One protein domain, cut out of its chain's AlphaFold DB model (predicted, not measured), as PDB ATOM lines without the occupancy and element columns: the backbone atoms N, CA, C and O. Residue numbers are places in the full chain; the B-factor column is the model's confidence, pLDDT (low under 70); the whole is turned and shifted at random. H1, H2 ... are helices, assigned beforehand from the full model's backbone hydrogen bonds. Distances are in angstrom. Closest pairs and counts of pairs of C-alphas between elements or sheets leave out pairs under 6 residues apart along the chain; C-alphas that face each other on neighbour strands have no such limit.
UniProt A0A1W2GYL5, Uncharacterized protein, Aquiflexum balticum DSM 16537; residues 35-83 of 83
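What this domain is: This is residues 35 to 83 of the 83 residues of an uncharacterized protein of Aquiflexum balticum DSM 16537 (UniProt A0A1W2GYL5). The model is an open V with no packed core: the long helix H2 makes one arm, the stretch of residues 66 to 73 turns back to make the other, and the short helix H3 sits at that arm's far end. At the start of H2, away from the turn of the V, the stretch of residues 35 to 45, with no named element, and the very short helix H1 form a small head; look for this head and H3 far apart with empty space between them. The printed part has 49 residues with three named helices, H1, H2 and H3 in that order, and no named strand; the class is all helix. It is only just loose, close to extended, with a radius of gyration of the C-alphas of 14.2 A, and it spans 35 by 27 by 18 A.

How they stand to each other: Start at Thr 35 and pass residues 35 to 45, which hold no named element, to reach H1, residues 46 to 49. A tight link of 1 residue leads to H2, residues 51 to 65. H1 and H2 are close but not clearly touching; their closest C-alphas, those of Phe 48 and Leu 54, are 6.2 A apart. Go on through a short link of 8 residues to H3, residues 74 to 81. H3 is apart from H1 and from H2. In H2 and H3 every O i to N i+4 pair is within hydrogen-bond range; H1 is too short for such a pair, and its 1 pair of O i and N i+3 is within range.

Where its parts are: Find C-alpha 46 at (149.216, 114.146, 214.894), where H1 begins; it measures 5.1 A from first to last C-alpha. H2 runs 21.2 A from C-alpha 51 to C-alpha 65 at (147.923, 98.564, 236.163). H3 runs 10.8 A and ends at C-alpha 81, at (166.477, 96.898, 219.789).

The domain as a whole: The two C-alphas farthest apart, those of Lys 36 and Lys 79, are 36.9 A apart. Residues 62 to 67, of which 62 to 65 belong to H2, stand free. The printed part has no cut and no long link between its helices, and it ends at Leu 83, the chain's last residue. The mean pLDDT of the printed part is 87.8; look to residues 35 to 38 for the values under 70.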
ATOM      1  N   THR A  35     143.735 117.555 230.322       52.31
ATOM      2  CA  THR A  35     143.919 116.094 230.257       52.31
ATOM      3  C   THR A  35     142.789 115.367 229.517       52.31
ATOM      4  O   THR A  35     142.939 114.193 229.174       52.31
ATOM      5  N   LYS A  36     141.675 116.052 229.220       53.69
ATOM      6  CA  LYS A  36     140.570 115.542 228.389       53.69
ATOM      7  C   LYS A  36     140.700 115.911 226.914       53.69
ATOM      8  O   LYS A  36     139.822 115.539 226.132       53.69
ATOM      9  N   ALA A  37     141.761 116.619 226.523       59.28
ATOM     10  CA  ALA A  37     142.043 116.835 225.114       59.28
ATOM     11  C   ALA A  37     142.136 115.466 224.410       59.28
ATOM     12  O   ALA A  37     142.800 114.558 224.920       59.28
ATOM     13  N   PRO A  38     141.471 115.276 223.254       65.88
ATOM     14  CA  PRO A  38     141.552 114.015 222.520       65.88
ATOM     15  C   PRO A  38     143.000 113.682 222.135       65.88
ATOM     16  O   PRO A  38     143.354 112.508 222.050       65.88
ATOM     17  N   ASN A  39     143.833 114.717 221.973       78.38
ATOM     18  CA  ASN A  39     145.271 114.615 221.806       78.38
ATOM     19  C   ASN A  39     145.993 114.904 223.146       78.38
ATOM     20  O   ASN A  39     146.007 116.054 223.587       78.38
ATOM     21  N   PRO A  40     146.610 113.901 223.797       74.94
ATOM     22  CA  PRO A  40     147.386 114.082 225.025       74.94
ATOM     23  C   PRO A  40     148.735 114.797 224.818       74.94
ATOM     24  O   PRO A  40     149.445 115.035 225.795       74.94
ATOM     25  N   SER A  41     149.136 115.101 223.579       80.94
ATOM     26  CA  SER A  41     150.394 115.787 223.290       80.94
ATOM     27  C   SER A  41     150.289 117.297 223.534       80.94
ATOM     28  O   SER A  41     149.474 117.958 222.887       80.94
ATOM     29  N   PRO A  42     151.174 117.893 224.358       77.12
ATOM     30  CA  PRO A  42     151.236 119.345 224.540       77.12
ATOM     31  C   PRO A  42     151.570 120.124 223.257       77.12
ATOM     32  O   PRO A  42     151.268 121.311 223.173       77.12
ATOM     33  N   SER A  43     152.199 119.479 222.268       86.81
ATOM     34  CA  SER A  43     152.506 120.067 220.955       86.81
ATOM     35  C   SER A  43     151.436 119.784 219.896       86.81
ATOM     36  O   SER A  43     151.620 120.162 218.740       86.81
ATOM     37  N   ASN A  44     150.339 119.118 220.274       79.88
ATOM     38  CA  ASN A  44     149.294 118.650 219.367       79.88
ATOM     39  C   ASN A  44     149.831 117.745 218.238       79.88
ATOM     40  O   ASN A  44     149.477 117.890 217.071       79.88
ATOM     41  N   ASP A  45     150.727 116.822 218.596       89.12
ATOM     42  CA  ASP A  45     151.350 115.883 217.660       89.12
ATOM     43  C   ASP A  45     150.291 114.973 216.985       89.12
ATOM     44  O   ASP A  45     149.585 114.248 217.702       89.12
ATOM     45  N   PRO A  46     150.184 114.961 215.636       89.38
ATOM     46  CA  PRO A  46     149.216 114.146 214.894       89.38
ATOM     47  C   PRO A  46     149.310 112.643 215.169       89.38
ATOM     48  O   PRO A  46     148.339 111.913 214.960       89.38
ATOM     49  N   TYR A  47     150.454 112.161 215.667       88.19
ATOM     50  CA  TYR A  47     150.623 110.777 216.102       88.19
ATOM     51  C   TYR A  47     149.494 110.322 217.041       88.19
ATOM     52  O   TYR A  47     148.992 109.200 216.923       88.19
ATOM     53  N   PHE A  48     149.045 111.208 217.933       88.62
ATOM     54  CA  PHE A  48     147.997 110.897 218.901       88.62
ATOM     55  C   PHE A  48     146.574 111.188 218.413       88.62
ATOM     56  O   PHE A  48     145.623 110.951 219.152       88.62
ATOM     57  N   GLU A  49     146.393 111.649 217.179       87.44
ATOM     58  CA  GLU A  49     145.062 111.755 216.565       87.44
ATOM     59  C   GLU A  49     144.603 110.409 215.984       87.44
ATOM     60  O   GLU A  49     143.415 110.191 215.750       87.44
ATOM     61  N   ASN A  50     145.530 109.462 215.790       88.88
ATOM     62  CA  ASN A  50     145.224 108.134 215.277       88.88
ATOM     63  C   ASN A  50     144.498 107.273 216.341       88.88
ATOM     64  O   ASN A  50     145.092 106.920 217.369       88.88
ATOM     65  N   PRO A  51     143.251 106.820 216.090       86.50
ATOM     66  CA  PRO A  51     142.495 106.015 217.053       86.50
ATOM     67  C   PRO A  51     143.167 104.685 217.424       86.50
ATOM     68  O   PRO A  51     143.018 104.204 218.549       86.50
ATOM     69  N   GLY A  52     143.913 104.081 216.494       90.19
ATOM     70  CA  GLY A  52     144.669 102.852 216.732       90.19
ATOM     71  C   GLY A  52     145.818 103.062 217.718       90.19
ATOM     72  O   GLY A  52     146.008 102.242 218.620       90.19
ATOM     73  N   VAL A  53     146.519 104.193 217.603       89.62
ATOM     74  CA  VAL A  53     147.584 104.596 218.535       89.62
ATOM     75  C   VAL A  53     147.008 104.814 219.932       89.62
ATOM     76  O   VAL A  53     147.476 104.203 220.894       89.62
ATOM     77  N   LEU A  54     145.933 105.599 220.048       86.69
ATOM     78  CA  LEU A  54     145.272 105.847 221.333       86.69
ATOM     79  C   LEU A  54     144.758 104.556 221.984       86.69
ATOM     80  O   LEU A  54     144.873 104.383 223.199       86.69
ATOM     81  N   LYS A  55     144.222 103.620 221.189       89.31
ATOM     82  CA  LYS A  55     143.794 102.302 221.679       89.31
ATOM     83  C   LYS A  55     144.973 101.488 222.220       89.31
ATOM     84  O   LYS A  55     144.841 100.868 223.275       89.31
ATOM     85  N   GLY A  56     146.114 101.510 221.531       90.38
ATOM     86  CA  GLY A  56     147.345 100.861 221.982       90.38
ATOM     87  C   GLY A  56     147.854 101.431 223.307       90.38
ATOM     88  O   GLY A  56     148.138 100.672 224.232       90.38
ATOM     89  N   ILE A  57     147.878 102.760 223.435       89.31
ATOM     90  CA  ILE A  57     148.283 103.453 224.669       89.31
ATOM     91  C   ILE A  57     147.354 103.080 225.831       89.31
ATOM     92  O   ILE A  57     147.834 102.685 226.893       89.31
ATOM     93  N   LYS A  58     146.029 103.144 225.628       89.50
ATOM     94  CA  LYS A  58     145.040 102.765 226.654       89.50
ATOM     95  C   LYS A  58     145.254 101.334 227.143       89.50
ATOM     96  O   LYS A  58     145.326 101.111 228.349       89.50
ATOM     97  N   ARG A  59     145.443 100.391 226.216       93.19
ATOM     98  CA  ARG A  59     145.753  98.997 226.553       93.19
ATOM     99  C   ARG A  59     147.052  98.881 227.356       93.19
ATOM    100  O   ARG A  59     147.071  98.180 228.358       93.19
ATOM    101  N   GLY A  60     148.114  99.581 226.957       92.12
ATOM    102  CA  GLY A  60     149.388  99.569 227.684       92.12
ATOM    103  C   GLY A  60     149.260 100.077 229.127       92.12
ATOM    104  O   GLY A  60     149.847  99.501 230.043       92.12
ATOM    105  N   ILE A  61     148.437 101.106 229.352       90.88
ATOM    106  CA  ILE A  61     148.129 101.614 230.698       90.88
ATOM    107  C   ILE A  61     147.385 100.554 231.524       90.88
ATOM    108  O   ILE A  61     147.722 100.335 232.689       90.88
ATOM    109  N   GLU A  62     146.384  99.891 230.942       94.25
ATOM    110  CA  GLU A  62     145.644  98.809 231.605       94.25
ATOM    111  C   GLU A  62     146.548  97.621 231.942       94.25
ATOM    112  O   GLU A  62     146.510  97.121 233.066       94.25
ATOM    113  N   ASP A  63     147.404  97.208 231.006       95.88
ATOM    114  CA  ASP A  63     148.374  96.131 231.200       95.88
ATOM    115  C   ASP A  63     149.361  96.477 232.325       95.88
ATOM    116  O   ASP A  63     149.607  95.645 233.200       95.88
ATOM    117  N   SER A  64     149.837  97.725 232.391       93.81
ATOM    118  CA  SER A  64     150.679  98.200 233.494       93.81
ATOM    119  C   SER A  64     149.972  98.161 234.845       93.81
ATOM    120  O   SER A  64     150.573  97.723 235.826       93.81
ATOM    121  N   LYS A  65     148.710  98.600 234.918       92.81
ATOM    122  CA  LYS A  65     147.923  98.564 236.163       92.81
ATOM    123  C   LYS A  65     147.628  97.132 236.612       92.81
ATOM    124  O   LYS A  65     147.639  96.856 237.805       92.81
ATOM    125  N   ALA A  66     147.400  96.227 235.662       95.44
ATOM    126  CA  ALA A  66     147.150  94.811 235.914       95.44
ATOM    127  C   ALA A  66     148.433  93.989 236.160       95.44
ATOM    128  O   ALA A  66     148.347  92.781 236.366       95.44
ATOM    129  N   GLY A  67     149.619  94.607 236.099       94.12
ATOM    130  CA  GLY A  67     150.901  93.914 236.256       94.12
ATOM    131  C   GLY A  67     151.296  93.023 235.072       94.12
ATOM    132  O   GLY A  67     152.244  92.250 235.184       94.12
ATOM    133  N   ARG A  68     150.620  93.138 233.922       95.81
ATOM    134  CA  ARG A  68     150.931  92.428 232.667       95.81
ATOM    135  C   ARG A  68     152.080  93.107 231.919       95.81
ATOM    136  O   ARG A  68     151.964  93.448 230.745       95.81
ATOM    137  N   VAL A  69     153.184  93.343 232.620       93.38
ATOM    138  CA  VAL A  69     154.362  94.048 232.107       93.38
ATOM    139  C   VAL A  69     155.622  93.238 232.351       93.38
ATOM    140  O   VAL A  69     155.758  92.565 233.370       93.38
ATOM    141  N   VAL A  70     156.570  93.346 231.424       92.94
ATOM    142  CA  VAL A  70     157.927  92.827 231.596       92.94
ATOM    143  C   VAL A  70     158.827  94.006 231.933       92.94
ATOM    144  O   VAL A  70     158.882  94.986 231.189       92.94
ATOM    145  N   LYS A  71     159.512  93.933 233.075       92.31
ATOM    146  CA  LYS A  71     160.552  94.902 233.425       92.31
ATOM    147  C   LYS A  71     161.846  94.454 232.770       92.31
ATOM    148  O   LYS A  71     162.245  93.313 232.959       92.31
ATOM    149  N   LEU A  72     162.468  95.359 232.030       94.12
ATOM    150  CA  LEU A  72     163.748  95.126 231.376       94.12
ATOM    151  C   LEU A  72     164.788  96.081 231.950       94.12
ATOM    152  O   LEU A  72     164.486  97.254 232.215       94.12
ATOM    153  N   THR A  73     166.011  95.594 232.113       96.38
ATOM    154  CA  THR A  73     167.171  96.449 232.347       96.38
ATOM    155  C   THR A  73     167.507  97.237 231.080       96.38
ATOM    156  O   THR A  73     166.959  97.023 229.993       96.38
ATOM    157  N   ARG A  74     168.421  98.201 231.214       94.94
ATOM    158  CA  ARG A  74     168.905  98.967 230.064       94.94
ATOM    159  C   ARG A  74     169.567  98.058 229.022       94.94
ATOM    160  O   ARG A  74     169.223  98.167 227.851       94.94
ATOM    161  N   GLU A  75     170.434  97.157 229.472       96.69
ATOM    162  CA  GLU A  75     171.189  96.216 228.634       96.69
ATOM    163  C   GLU A  75     170.255  95.259 227.875       96.69
ATOM    164  O   GLU A  75     170.420  95.029 226.677       96.69
ATOM    165  N   GLU A  76     169.221  94.739 228.544       96.94
ATOM    166  CA  GLU A  76     168.226  93.857 227.917       96.94
ATOM    167  C   GLU A  76     167.442  94.568 226.808       96.94
ATOM    168  O   GLU A  76     167.167  93.987 225.757       96.94
ATOM    169  N   ARG A  77     167.103  95.844 227.022       95.75
ATOM    170  CA  ARG A  77     166.409  96.667 226.027       95.75
ATOM    171  C   ARG A  77     167.298  96.996 224.828       95.75
ATOM    172  O   ARG A  77     166.806  96.936 223.706       95.75
ATOM    173  N   GLU A  78     168.566  97.338 225.050       96.12
ATOM    174  CA  GLU A  78     169.534  97.610 223.973       96.12
ATOM    175  C   GLU A  78     169.693  96.371 223.076       96.12
ATOM    176  O   GLU A  78     169.471  96.447 221.866       96.12
ATOM    177  N   LYS A  79     169.855  95.187 223.684       96.06
ATOM    178  CA  LYS A  79     169.914  93.909 222.959       96.06
ATOM    179  C   LYS A  79     168.665  93.618 222.115       96.06
ATOM    180  O   LYS A  79     168.796  93.117 221.002       96.06
ATOM    181  N   LEU A  80     167.462  93.900 222.625       94.38
ATOM    182  CA  LEU A  80     166.211  93.687 221.877       94.38
ATOM    183  C   LEU A  80     166.050  94.645 220.694       94.38
ATOM    184  O   LEU A  80     165.431  94.280 219.697       94.38
ATOM    185  N   LEU A  81     166.576  95.863 220.818       94.06
ATOM    186  CA  LEU A  81     166.477  96.898 219.789       94.06
ATOM    187  C   LEU A  81     167.648  96.873 218.795       94.06
ATOM    188  O   LEU A  81     167.620  97.627 217.826       94.06
ATOM    189  N   GLY A  82     168.645  96.008 219.009       93.69
ATOM    190  CA  GLY A  82     169.853  95.949 218.183       93.69
ATOM    191  C   GLY A  82     170.731  97.195 218.322       93.69
ATOM    192  O   GLY A  82     171.377  97.587 217.350       93.69
ATOM    193  N   LEU A  83     170.694  97.825 219.500       86.12
ATOM    194  CA  LEU A  83     171.466  99.015 219.863       86.12
ATOM    195  C   LEU A  83     172.709  98.648 220.674       86.12
ATOM    196  O   LEU A  83     172.654  97.634 221.409       86.12
TER     197      LEU A  83